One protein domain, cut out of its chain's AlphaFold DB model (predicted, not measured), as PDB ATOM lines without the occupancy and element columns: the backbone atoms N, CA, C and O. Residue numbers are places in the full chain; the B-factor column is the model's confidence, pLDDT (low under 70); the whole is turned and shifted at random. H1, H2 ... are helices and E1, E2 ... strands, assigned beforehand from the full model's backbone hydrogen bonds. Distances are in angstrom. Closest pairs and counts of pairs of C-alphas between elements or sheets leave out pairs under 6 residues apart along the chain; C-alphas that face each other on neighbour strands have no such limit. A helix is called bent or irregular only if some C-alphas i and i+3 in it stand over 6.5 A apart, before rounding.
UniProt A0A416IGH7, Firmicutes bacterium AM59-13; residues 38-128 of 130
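AT A GLANCE: This is residues 38 to 128 of the 130 residues of a protein of Firmicutes bacterium AM59-13 (UniProt A0A416IGH7). A two-stranded hairpin, E1 and E2, packs beside the first part of the long helix H2, and H3 runs on from the hairpin past the beginning of H2. H1 crosses near H2 at another side, while the short helices H4 and H5 form a loosely attached end that touches no other helix. The printed part has 91 residues, mostly helix, in the order H1 H2 E1 E2 H3 H4 H5; the sheet, E1 - E2, is antiparallel. It is compact, with a radius of gyration of the C-alphas of 13.6 A and spans of 38 by 29 by 20 A.

IN THESE COORDINATES: E1 is residues 82 to 85 and E2 residues 88 to 91. H2, residues 55 to 73, is 26.8 A long and begins at C-alpha 55 (359.305, 237.773, 256.143). H1, residues 38 to 49, is 16.4 A long and begins at C-alpha 38 (362.226, 240.992, 238.550). H3, residues 92 to 101, is 14.9 A long and irregular: C-alphas 97 and 100 are 7.7 A apart. H4 is residues 109 to 112; H5, residues 119 to 126, ends at C-alpha 126 (380.078, 248.304, 252.868).

HOW THE PARTS SIT: In the hairpin E1 and E2, N 83 and O 90 are 2.8 A apart, within hydrogen-bond range. The closest C-alphas of H2 and E2, Gln 59 and Val 90, are 5.7 A apart. H2, with residues 55 to 59 alone, touches H3 at a shallow tilt of 31 degrees, opposite ways; the closest C-alphas, Pro 55 and Phe 98, are 5.8 A apart. H1, with residues 42 to 43 alone, only just touches H2, with 3 pairs of C-alphas within 8 A, the closest Ile 43 and Leu 58 at 7.8 A. H4 and H5 are close but not clearly touching, with C-alphas of Tyr 111 and Arg 122 closest at 7.7 A. Every O i to N i+4 pair is within hydrogen-bond range in H1, H2 and H5, but 4 of 6 in H3; H4 is too short for one.

THE WHOLE: The farthest C-alphas, Val 86 and Lys 127, are 38.9 A apart. The printed part has no cut and no long link. Residue 101 and residues 103 to 128 have pLDDT under 70.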
ATOM      1  N   LYS A  38     363.018 239.857 238.069       92.50
ATOM      2  CA  LYS A  38     362.226 240.992 238.550       92.50
ATOM      3  C   LYS A  38     361.900 240.863 240.034       92.50
ATOM      4  O   LYS A  38     362.050 241.840 240.755       92.50
ATOM      5  N   MET A  39     361.496 239.678 240.493       93.25
ATOM      6  CA  MET A  39     361.220 239.450 241.911       93.25
ATOM      7  C   MET A  39     362.484 239.617 242.756       93.25
ATOM      8  O   MET A  39     362.463 240.328 243.760       93.25
ATOM      9  N   LEU A  40     363.607 239.049 242.305       89.06
ATOM     10  CA  LEU A  40     364.912 239.222 242.949       89.06
ATOM     11  C   LEU A  40     365.321 240.699 243.037       89.06
ATOM     12  O   LEU A  40     365.726 241.161 244.104       89.06
ATOM     13  N   LEU A  41     365.183 241.451 241.941       89.31
ATOM     14  CA  LEU A  41     365.479 242.885 241.893       89.31
ATOM     15  C   LEU A  41     364.565 243.697 242.815       89.31
ATOM     16  O   LEU A  41     365.029 244.636 243.461       89.31
ATOM     17  N   THR A  42     363.284 243.349 242.925       93.75
ATOM     18  CA  THR A  42     362.386 244.064 243.834       93.75
ATOM     19  C   THR A  42     362.686 243.764 245.299       93.75
ATOM     20  O   THR A  42     362.757 244.697 246.092       93.75
ATOM     21  N   ILE A  43     362.938 242.502 245.666       91.00
ATOM     22  CA  ILE A  43     363.373 242.133 247.027       91.00
ATOM     23  C   ILE A  43     364.672 242.865 247.375       91.00
ATOM     24  O   ILE A  43     364.797 243.452 248.449       91.00
ATOM     25  N   SER A  44     365.610 242.884 246.427       85.94
ATOM     26  CA  SER A  44     366.870 243.608 246.534       85.94
ATOM     27  C   SER A  44     366.656 245.083 246.868       85.94
ATOM     28  O   SER A  44     367.235 245.608 247.815       85.94
ATOM     29  N   TYR A  45     365.809 245.745 246.083       89.25
ATOM     30  CA  TYR A  45     365.477 247.150 246.268       89.25
ATOM     31  C   TYR A  45     364.791 247.407 247.617       89.25
ATOM     32  O   TYR A  45     365.149 248.354 248.312       89.25
ATOM     33  N   ILE A  46     363.857 246.545 248.033       90.75
ATOM     34  CA  ILE A  46     363.167 246.660 249.328       90.75
ATOM     35  C   ILE A  46     364.175 246.647 250.481       90.75
ATOM     36  O   ILE A  46     364.124 247.534 251.327       90.75
ATOM     37  N   PHE A  47     365.120 245.704 250.497       85.31
ATOM     38  CA  PHE A  47     366.151 245.643 251.542       85.31
ATOM     39  C   PHE A  47     367.157 246.796 251.476       85.31
ATOM     40  O   PHE A  47     367.754 247.164 252.486       85.31
ATOM     41  N   GLU A  48     367.365 247.394 250.303       80.81
ATOM     42  CA  GLU A  48     368.180 248.600 250.201       80.81
ATOM     43  C   GLU A  48     367.464 249.823 250.791       80.81
ATOM     44  O   GLU A  48     368.103 250.644 251.449       80.81
ATOM     45  N   GLN A  49     366.154 249.953 250.589       84.75
ATOM     46  CA  GLN A  49     365.393 251.117 251.052       84.75
ATOM     47  C   GLN A  49     364.912 250.994 252.501       84.75
ATOM     48  O   GLN A  49     364.773 252.003 253.190       84.75
ATOM     49  N   MET A  50     364.662 249.776 252.976       83.50
ATOM     50  CA  MET A  50     364.091 249.516 254.294       83.50
ATOM     51  C   MET A  50     365.139 248.908 255.220       83.50
ATOM     52  O   MET A  50     365.790 247.927 254.875       83.50
ATOM     53  N   GLN A  51     365.301 249.499 256.404       71.19
ATOM     54  CA  GLN A  51     366.305 249.069 257.379       71.19
ATOM     55  C   GLN A  51     365.966 247.709 258.006       71.19
ATOM     56  O   GLN A  51     366.860 246.894 258.208       71.19
ATOM     57  N   GLU A  52     364.682 247.449 258.257       78.44
ATOM     58  CA  GLU A  52     364.190 246.212 258.863       78.44
ATOM     59  C   GLU A  52     362.922 245.748 258.143       78.44
ATOM     60  O   GLU A  52     361.932 246.475 258.054       78.44
ATOM     61  N   VAL A  53     362.944 244.520 257.621       85.94
ATOM     62  CA  VAL A  53     361.789 243.898 256.960       85.94
ATOM     63  C   VAL A  53     361.647 242.476 257.479       85.94
ATOM     64  O   VAL A  53     362.578 241.680 257.382       85.94
ATOM     65  N   THR A  54     360.484 242.142 258.038       87.94
ATOM     66  CA  THR A  54     360.169 240.763 258.441       87.94
ATOM     67  C   THR A  54     359.683 239.952 257.234       87.94
ATOM     68  O   THR A  54     359.119 240.532 256.301       87.94
ATOM     69  N   PRO A  55     359.805 238.610 257.238       89.69
ATOM     70  CA  PRO A  55     359.305 237.773 256.143       89.69
ATOM     71  C   PRO A  55     357.824 238.013 255.812       89.69
ATOM     72  O   PRO A  55     357.447 238.091 254.646       89.69
ATOM     73  N   LEU A  56     356.977 238.205 256.830       90.44
ATOM     74  CA  LEU A  56     355.552 238.488 256.626       90.44
ATOM     75  C   LEU A  56     355.312 239.879 256.016       90.44
ATOM     76  O   LEU A  56     354.422 240.039 255.180       90.44
ATOM     77  N   ALA A  57     356.090 240.887 256.424       92.44
ATOM     78  CA  ALA A  57     356.013 242.219 255.828       92.44
ATOM     79  C   ALA A  57     356.463 242.194 254.361       92.44
ATOM     80  O   ALA A  57     355.780 242.766 253.512       92.44
ATOM     81  N   LEU A  58     357.544 241.468 254.053       94.12
ATOM     82  CA  LEU A  58     358.048 241.300 252.689       94.12
ATOM     83  C   LEU A  58     356.966 240.744 251.753       94.12
ATOM     84  O   LEU A  58     356.733 241.311 250.689       94.12
ATOM     85  N   GLN A  59     356.257 239.695 252.178       96.00
ATOM     86  CA  GLN A  59     355.173 239.088 251.395       96.00
ATOM     87  C   GLN A  59     354.060 240.092 251.055       96.00
ATOM     88  O   GLN A  59     353.644 240.211 249.900       96.00
ATOM     89  N   LYS A  60     353.625 240.884 252.043       96.06
ATOM     90  CA  LYS A  60     352.604 241.922 251.838       96.06
ATOM     91  C   LYS A  60     353.084 243.010 250.881       96.06
ATOM     92  O   LYS A  60     352.331 243.417 250.000       96.06
ATOM     93  N   ILE A  61     354.328 243.466 251.029       96.44
ATOM     94  CA  ILE A  61     354.914 244.492 250.158       96.44
ATOM     95  C   ILE A  61     354.965 243.993 248.710       96.44
ATOM     96  O   ILE A  61     354.507 244.698 247.812       96.44
ATOM     97  N   LEU A  62     355.453 242.772 248.472       97.06
ATOM     98  CA  LEU A  62     355.508 242.189 247.128       97.06
ATOM     99  C   LEU A  62     354.114 242.071 246.497       97.06
ATOM    100  O   LEU A  62     353.943 242.409 245.326       97.06
ATOM    101  N   TYR A  63     353.112 241.652 247.273       97.75
ATOM    102  CA  TYR A  63     351.723 241.597 246.817       97.75
ATOM    103  C   TYR A  63     351.192 242.974 246.393       97.75
ATOM    104  O   TYR A  63     350.655 243.116 245.294       97.75
ATOM    105  N   PHE A  64     351.386 244.004 247.223       97.75
ATOM    106  CA  PHE A  64     350.937 245.356 246.884       97.75
ATOM    107  C   PHE A  64     351.656 245.916 245.657       97.75
ATOM    108  O   PHE A  64     351.007 246.527 244.811       97.75
ATOM    109  N   ILE A  65     352.960 245.668 245.512       97.56
ATOM    110  CA  ILE A  65     353.714 246.081 244.324       97.56
ATOM    111  C   ILE A  65     353.143 245.426 243.060       97.56
ATOM    112  O   ILE A  65     352.906 246.133 242.084       97.56
ATOM    113  N   GLN A  66     352.876 244.113 243.075       97.38
ATOM    114  CA  GLN A  66     352.271 243.406 241.937       97.38
ATOM    115  C   GLN A  66     350.913 244.019 241.568       97.38
ATOM    116  O   GLN A  66     350.688 244.347 240.406       97.38
ATOM    117  N   GLY A  67     350.031 244.215 242.555       97.44
ATOM    118  CA  GLY A  67     348.696 244.772 242.331       97.44
ATOM    119  C   GLY A  67     348.730 246.199 241.776       97.44
ATOM    120  O   GLY A  67     348.075 246.486 240.778       97.44
ATOM    121  N   ILE A  68     349.541 247.080 242.372       97.94
ATOM    122  CA  ILE A  68     349.706 248.466 241.905       97.94
ATOM    123  C   ILE A  68     350.285 248.487 240.487       97.94
ATOM    124  O   ILE A  68     349.783 249.205 239.625       97.94
ATOM    125  N   TYR A  69     351.304 247.669 240.217       97.88
ATOM    126  CA  TYR A  69     351.910 247.584 238.892       97.88
ATOM    127  C   TYR A  69     350.910 247.093 237.836       97.88
ATOM    128  O   TYR A  69     350.839 247.664 236.751       97.88
ATOM    129  N   MET A  70     350.097 246.085 238.157       96.81
ATOM    130  CA  MET A  70     349.054 245.599 237.252       96.81
ATOM    131  C   MET A  70     348.027 246.684 236.926       96.81
ATOM    132  O   MET A  70     347.690 246.848 235.761       96.81
ATOM    133  N   VAL A  71     347.584 247.468 237.913       97.81
ATOM    134  CA  VAL A  71     346.655 248.591 237.678       97.81
ATOM    135  C   VAL A  71     347.287 249.670 236.794       97.81
ATOM    136  O   VAL A  71     346.614 250.242 235.942       97.81
ATOM    137  N   MET A  72     348.576 249.960 236.984       98.06
ATOM    138  CA  MET A  72     349.269 251.024 236.250       98.06
ATOM    139  C   MET A  72     349.659 250.641 234.818       98.06
ATOM    140  O   MET A  72     349.698 251.507 233.947       98.06
ATOM    141  N   PHE A  73     350.008 249.376 234.582       97.44
ATOM    142  CA  PHE A  73     350.647 248.932 233.338       97.44
ATOM    143  C   PHE A  73     349.889 247.818 232.611       97.44
ATOM    144  O   PHE A  73     350.390 247.329 231.597       97.44
ATOM    145  N   ASP A  74     348.733 247.406 233.135       97.00
ATOM    146  CA  ASP A  74     347.844 246.374 232.584       97.00
ATOM    147  C   ASP A  74     348.552 245.037 232.290       97.00
ATOM    148  O   ASP A  74     348.240 244.303 231.355       97.00
ATOM    149  N   LYS A  75     349.588 244.725 233.079       96.00
ATOM    150  CA  LYS A  75     350.359 243.482 232.963       96.00
ATOM    151  C   LYS A  75     351.012 243.105 234.293       96.00
ATOM    152  O   LYS A  75     351.359 243.997 235.069       96.00
ATOM    153  N   PRO A  76     351.240 241.810 234.557       96.31
ATOM    154  CA  PRO A  76     351.913 241.373 235.775       96.31
ATOM    155  C   PRO A  76     353.395 241.790 235.792       96.31
ATOM    156  O   PRO A  76     354.091 241.721 234.769       96.31
ATOM    157  N   LEU A  77     353.895 242.213 236.961       96.75
ATOM    158  CA  LEU A  77     355.325 242.474 237.155       96.75
ATOM    159  C   LEU A  77     356.076 241.147 237.281       96.75
ATOM    160  O   LEU A  77     357.032 240.904 236.539       96.75
ATOM    161  N   TYR A  78     355.598 240.299 238.186       95.00
ATOM    162  CA  TYR A  78     356.098 238.967 238.505       95.00
ATOM    163  C   TYR A  78     355.326 237.892 237.746       95.00
ATOM    164  O   TYR A  78     354.133 238.052 237.489       95.00
ATOM    165  N   LYS A  79     356.008 236.798 237.404       93.88
ATOM    166  CA  LYS A  79     355.390 235.601 236.803       93.88
ATOM    167  C   LYS A  79     354.972 234.570 237.858       93.88
ATOM    168  O   LYS A  79     354.347 233.580 237.512       93.88
ATOM    169  N   GLU A  80     355.420 234.770 239.090       93.81
ATOM    170  CA  GLU A  80     355.212 233.916 240.244       93.81
ATOM    171  C   GLU A  80     353.762 233.997 240.707       93.81
ATOM    172  O   GLU A  80     353.171 235.081 240.755       93.81
ATOM    173  N   ASP A  81     353.210 232.846 241.076       93.44
ATOM    174  CA  ASP A  81     351.849 232.761 241.578       93.44
ATOM    175  C   ASP A  81     351.793 233.243 243.028       93.44
ATOM    176  O   ASP A  81     352.573 232.833 243.889       93.44
ATOM    177  N   CYS A  82     350.839 234.130 243.305       95.12
ATOM    178  CA  CYS A  82     350.569 234.582 244.660       95.12
ATOM    179  C   CYS A  82     349.447 233.738 245.270       95.12
ATOM    180  O   CYS A  82     348.308 233.764 244.801       95.12
ATOM    181  N   MET A  83     349.764 233.012 246.337       95.69
ATOM    182  CA  MET A  83     348.840 232.136 247.047       95.69
ATOM    183  C   MET A  83     348.132 232.877 248.183       95.69
ATOM    184  O   MET A  83     348.740 233.664 248.907       95.69
ATOM    185  N   ALA A  84     346.849 232.592 248.397       95.25
ATOM    186  CA  ALA A  84     346.083 233.135 249.519       95.25
ATOM    187  C   ALA A  84     346.158 232.190 250.731       95.25
ATOM    188  O   ALA A  84     345.381 231.244 250.842       95.25
ATOM    189  N   TRP A  85     347.111 232.421 251.635       95.19
ATOM    190  CA  TRP A  85     347.273 231.635 252.864       95.19
ATOM    191  C   TRP A  85     346.553 232.285 254.054       95.19
ATOM    192  O   TRP A  85     346.107 233.431 253.995       95.19
ATOM    193  N   VAL A  86     346.473 231.566 255.182       92.50
ATOM    194  CA  VAL A  86     345.739 232.004 256.390       92.50
ATOM    195  C   VAL A  86     346.215 233.353 256.954       92.50
ATOM    196  O   VAL A  86     345.438 234.080 257.566       92.50
ATOM    197  N   HIS A  87     347.483 233.710 256.735       87.62
ATOM    198  CA  HIS A  87     348.087 234.960 257.214       87.62
ATOM    199  C   HIS A  87     348.251 236.030 256.124       87.62
ATOM    200  O   HIS A  87     348.871 237.069 256.372       87.62
ATOM    201  N   GLY A  88     347.672 235.807 254.943       92.50
ATOM    202  CA  GLY A  88     347.688 236.745 253.829       92.50
ATOM    203  C   GLY A  88     348.322 236.176 252.556       92.50
ATOM    204  O   GLY A  88     348.504 234.962 252.445       92.50
ATOM    205  N   PRO A  89     348.625 237.051 251.585       96.56
ATOM    206  CA  PRO A  89     349.224 236.654 250.317       96.56
ATOM    207  C   PRO A  89     350.643 236.118 250.528       96.56
ATOM    208  O   PRO A  89     351.404 236.683 251.315       96.56
ATOM    209  N   VAL A  90     350.993 235.044 249.823       96.62
ATOM    210  CA  VAL A  90     352.292 234.374 249.918       96.62
ATOM    211  C   VAL A  90     352.784 233.981 248.530       96.62
ATOM    212  O   VAL A  90     352.120 233.238 247.817       96.62
ATOM    213  N   TYR A  91     353.979 234.440 248.177       95.69
ATOM    214  CA  TYR A  91     354.810 233.818 247.151       95.69
ATOM    215  C   TYR A  91     355.620 232.703 247.818       95.69
ATOM    216  O   TYR A  91     356.409 232.979 248.729       95.69
ATOM    217  N   GLU A  92     355.376 231.453 247.425       92.25
ATOM    218  CA  GLU A  92     355.886 230.259 248.114       92.25
ATOM    219  C   GLU A  92     357.415 230.211 248.101       92.25
ATOM    220  O   GLU A  92     358.041 230.026 249.142       92.25
ATOM    221  N   GLU A  93     358.025 230.521 246.960       89.06
ATOM    222  CA  GLU A  93     359.475 230.557 246.792       89.06
ATOM    223  C   GLU A  93     360.127 231.600 247.709       89.06
ATOM    224  O   GLU A  93     361.179 231.354 248.302       89.06
ATOM    225  N   VAL A  94     359.478 232.757 247.878       90.56
ATOM    226  CA  VAL A  94     359.930 233.815 248.793       90.56
ATOM    227  C   VAL A  94     359.765 233.369 250.245       90.56
ATOM    228  O   VAL A  94     360.629 233.633 251.081       90.56
ATOM    229  N   TYR A  95     358.666 232.685 250.572       90.50
ATOM    230  CA  TYR A  95     358.440 232.168 251.917       90.50
ATOM    231  C   TYR A  95     359.494 231.127 252.280       90.50
ATOM    232  O   TYR A  95     360.131 231.253 253.321       90.50
ATOM    233  N   ASP A  96     359.736 230.150 251.412       86.62
ATOM    234  CA  ASP A  96     360.723 229.101 251.643       86.62
ATOM    235  C   ASP A  96     362.134 229.647 251.834       86.62
ATOM    236  O   ASP A  96     362.894 229.117 252.646       86.62
ATOM    237  N   LEU A  97     362.454 230.739 251.141       82.00
ATOM    238  CA  LEU A  97     363.729 231.427 251.261       82.00
ATOM    239  C   LEU A  97     363.895 232.127 252.622       82.00
ATOM    240  O   LEU A  97     364.978 232.092 253.204       82.00
ATOM    241  N   PHE A  98     362.840 232.750 253.158       83.62
ATOM    242  CA  PHE A  98     362.934 233.596 254.355       83.62
ATOM    243  C   PHE A  98     362.266 233.025 255.618       83.62
ATOM    244  O   PHE A  98     362.372 233.635 256.683       83.62
ATOM    245  N   LYS A  99     361.612 231.858 255.565       79.75
ATOM    246  CA  LYS A  99     360.864 231.275 256.703       79.75
ATOM    247  C   LYS A  99     361.713 231.051 257.954       79.75
ATOM    248  O   LYS A  99     361.214 231.218 259.069       79.75
ATOM    249  N   ASP A 100     363.000 230.753 257.788       75.56
ATOM    250  CA  ASP A 100     363.917 230.509 258.906       75.56
ATOM    251  C   ASP A 100     364.256 231.788 259.692       75.56
ATOM    252  O   ASP A 100     364.670 231.709 260.850       75.56
ATOM    253  N   PHE A 101     364.006 232.971 259.113       68.75
ATOM    254  CA  PHE A 101     364.139 234.261 259.799       68.75
ATOM    255  C   PHE A 101     362.958 234.550 260.751       68.75
ATOM    256  O   PHE A 101     363.059 235.429 261.607       68.75
ATOM    257  N   LYS A 102     361.868 233.765 260.687       70.50
ATOM    258  CA  LYS A 102     360.693 233.834 261.579       70.50
ATOM    259  C   LYS A 102     360.159 235.269 261.756       70.50
ATOM    260  O   LYS A 102     359.667 235.857 260.799       70.50
ATOM    261  N   PHE A 103     360.212 235.806 262.979       60.41
ATOM    262  CA  PHE A 103     359.758 237.157 263.337       60.41
ATOM    263  C   PHE A 103     360.892 238.175 263.396       60.41
ATOM    264  O   PHE A 103     360.633 239.359 263.596       60.41
ATOM    265  N   ASN A 104     362.135 237.722 263.255       59.28
ATOM    266  CA  ASN A 104     363.264 238.628 263.292       59.28
ATOM    267  C   ASN A 104     363.290 239.417 261.980       59.28
ATOM    268  O   ASN A 104     362.948 238.862 260.924       59.28
ATOM    269  N   PRO A 105     363.700 240.696 262.021       59.47
ATOM    270  CA  PRO A 105     364.101 241.393 260.818       59.47
ATOM    271  C   PRO A 105     365.053 240.513 260.013       59.47
ATOM    272  O   PRO A 105     365.881 239.780 260.570       59.47
ATOM    273  N   ILE A 106     364.935 240.586 258.693       63.47
ATOM    274  CA  ILE A 106     365.906 240.010 257.770       63.47
ATOM    275  C   ILE A 106     367.177 240.898 257.839       63.47
ATOM    276  O   ILE A 106     367.537 241.601 256.907       63.47
ATOM    277  N   GLU A 107     367.816 240.926 259.010       64.44
ATOM    278  CA  GLU A 107     369.086 241.585 259.331       64.44
ATOM    279  C   GLU A 107     370.246 240.597 259.165       64.44
ATOM    280  O   GLU A 107     370.024 239.396 259.306       64.44
ATOM    281  N   ASP A 108     371.458 241.116 258.894       52.94
ATOM    282  CA  ASP A 108     372.835 240.552 258.852       52.94
ATOM    283  C   ASP A 108     373.090 239.089 258.398       52.94
ATOM    284  O   ASP A 108     374.114 238.790 257.787       52.94
ATOM    285  N   ASN A 109     372.190 238.139 258.608       51.94
ATOM    286  CA  ASN A 109     372.239 236.786 258.067       51.94
ATOM    287  C   ASN A 109     371.882 236.709 256.571       51.94
ATOM    288  O   ASN A 109     372.091 235.656 255.968       51.94
ATOM    289  N   VAL A 110     371.437 237.803 255.939       56.00
ATOM    290  CA  VAL A 110     371.235 237.865 254.476       56.00
ATOM    291  C   VAL A 110     372.536 237.563 253.726       56.00
ATOM    292  O   VAL A 110     372.510 236.840 252.737       56.00
ATOM    293  N   TYR A 111     373.701 237.981 254.247       51.34
ATOM    294  CA  TYR A 111     375.010 237.677 253.637       51.34
ATOM    295  C   TYR A 111     375.373 236.190 253.649       51.34
ATOM    296  O   TYR A 111     376.287 235.781 252.932       51.34
ATOM    297  N   LYS A 112     374.710 235.381 254.486       50.69
ATOM    298  CA  LYS A 112     374.907 233.927 254.513       50.69
ATOM    299  C   LYS A 112     374.086 233.222 253.441       50.69
ATOM    300  O   LYS A 112     374.396 232.077 253.118       50.69
ATOM    301  N   MET A 113     373.069 233.878 252.878       56.66
ATOM    302  CA  MET A 113     372.290 233.293 251.796       56.66
ATOM    303  C   MET A 113     373.118 233.290 250.502       56.66
ATOM    304  O   MET A 113     373.581 234.348 250.072       56.66
ATOM    305  N   PRO A 114     373.293 232.131 249.842       53.19
ATOM    306  CA  PRO A 114     374.130 232.016 248.646       53.19
ATOM    307  C   PRO A 114     373.745 232.979 247.514       53.19
ATOM    308  O   PRO A 114     374.629 233.527 246.860       53.19
ATOM    309  N   ILE A 115     372.446 233.242 247.339       53.66
ATOM    310  CA  ILE A 115     371.907 234.173 246.334       53.66
ATOM    311  C   ILE A 115     372.320 235.638 246.574       53.66
ATOM    312  O   ILE A 115     372.443 236.411 245.626       53.66
ATOM    313  N   PHE A 116     372.606 236.005 247.825       59.03
ATOM    314  CA  PHE A 116     373.027 237.345 248.240       59.03
ATOM    315  C   PHE A 116     374.532 237.412 248.562       59.03
ATOM    316  O   PHE A 116     375.049 238.470 248.904       59.03
ATOM    317  N   ASN A 117     375.282 236.313 248.402       52.38
ATOM    318  CA  ASN A 117     376.737 236.272 248.607       52.38
ATOM    319  C   ASN A 117     377.533 236.739 247.367       52.38
ATOM    320  O   ASN A 117     378.741 236.512 247.264       52.38
ATOM    321  N   SER A 118     376.882 237.391 246.397       58.16
ATOM    322  CA  SER A 118     377.599 237.971 245.262       58.16
ATOM    323  C   SER A 118     378.426 239.185 245.711       58.16
ATOM    324  O   SER A 118     378.069 239.914 246.641       58.16
ATOM    325  N   LEU A 119     379.566 239.413 245.048       51.31
ATOM    326  CA  LEU A 119     380.458 240.556 245.308       51.31
ATOM    327  C   LEU A 119     379.711 241.901 245.309       51.31
ATOM    328  O   LEU A 119     380.061 242.796 246.073       51.31
ATOM    329  N   TRP A 120     378.661 242.013 244.494       50.94
ATOM    330  CA  TRP A 120     377.793 243.183 244.399       50.94
ATOM    331  C   TRP A 120     377.102 243.529 245.724       50.94
ATOM    332  O   TRP A 120     377.171 244.671 246.172       50.94
ATOM    333  N   TRP A 121     376.536 242.540 246.415       51.72
ATOM    334  CA  TRP A 121     375.868 242.731 247.706       51.72
ATOM    335  C   TRP A 121     376.819 243.142 248.828       51.72
ATOM    336  O   TRP A 121     376.518 244.040 249.617       51.72
ATOM    337  N   ARG A 122     378.020 242.552 248.851       56.72
ATOM    338  CA  ARG A 122     379.087 242.944 249.788       56.72
ATOM    339  C   ARG A 122     379.534 244.396 249.592       56.72
ATOM    340  O   ARG A 122     379.881 245.058 250.569       56.72
ATOM    341  N   LEU A 123     379.552 244.884 248.350       53.88
ATOM    342  CA  LEU A 123     379.960 246.253 248.023       53.88
ATOM    343  C   LEU A 123     378.881 247.283 248.374       53.88
ATOM    344  O   LEU A 123     379.220 248.334 248.917       53.88
ATOM    345  N   ILE A 124     377.606 246.973 248.118       54.50
ATOM    346  CA  ILE A 124     376.470 247.836 248.479       54.50
ATOM    347  C   ILE A 124     376.441 248.059 249.996       54.50
ATOM    348  O   ILE A 124     376.375 249.197 250.456       54.50
ATOM    349  N   TRP A 125     376.590 246.996 250.791       47.88
ATOM    350  CA  TRP A 125     376.459 247.124 252.242       47.88
ATOM    351  C   TRP A 125     377.676 247.746 252.937       47.88
ATOM    352  O   TRP A 125     377.530 248.454 253.933       47.88
ATOM    353  N   LYS A 126     378.884 247.594 252.373       53.12
ATOM    354  CA  LYS A 126     380.078 248.304 252.868       53.12
ATOM    355  C   LYS A 126     379.935 249.829 252.822       53.12
ATOM    356  O   LYS A 126     380.580 250.502 253.617       53.12
ATOM    357  N   LYS A 127     379.107 250.373 251.921       52.56
ATOM    358  CA  LYS A 127     378.885 251.824 251.805       52.56
ATOM    359  C   LYS A 127     377.926 252.404 252.851       52.56
ATOM    360  O   LYS A 127     377.953 253.608 253.041       52.56
ATOM    361  N   LYS A 128     377.112 251.584 253.530       51.56
ATOM    362  CA  LYS A 128     376.165 252.040 254.570       51.56
ATOM    363  C   LYS A 128     376.740 252.047 255.994       51.56
ATOM    364  O   LYS A 128     376.059 252.489 256.910       51.56
TER     365      LYS A 128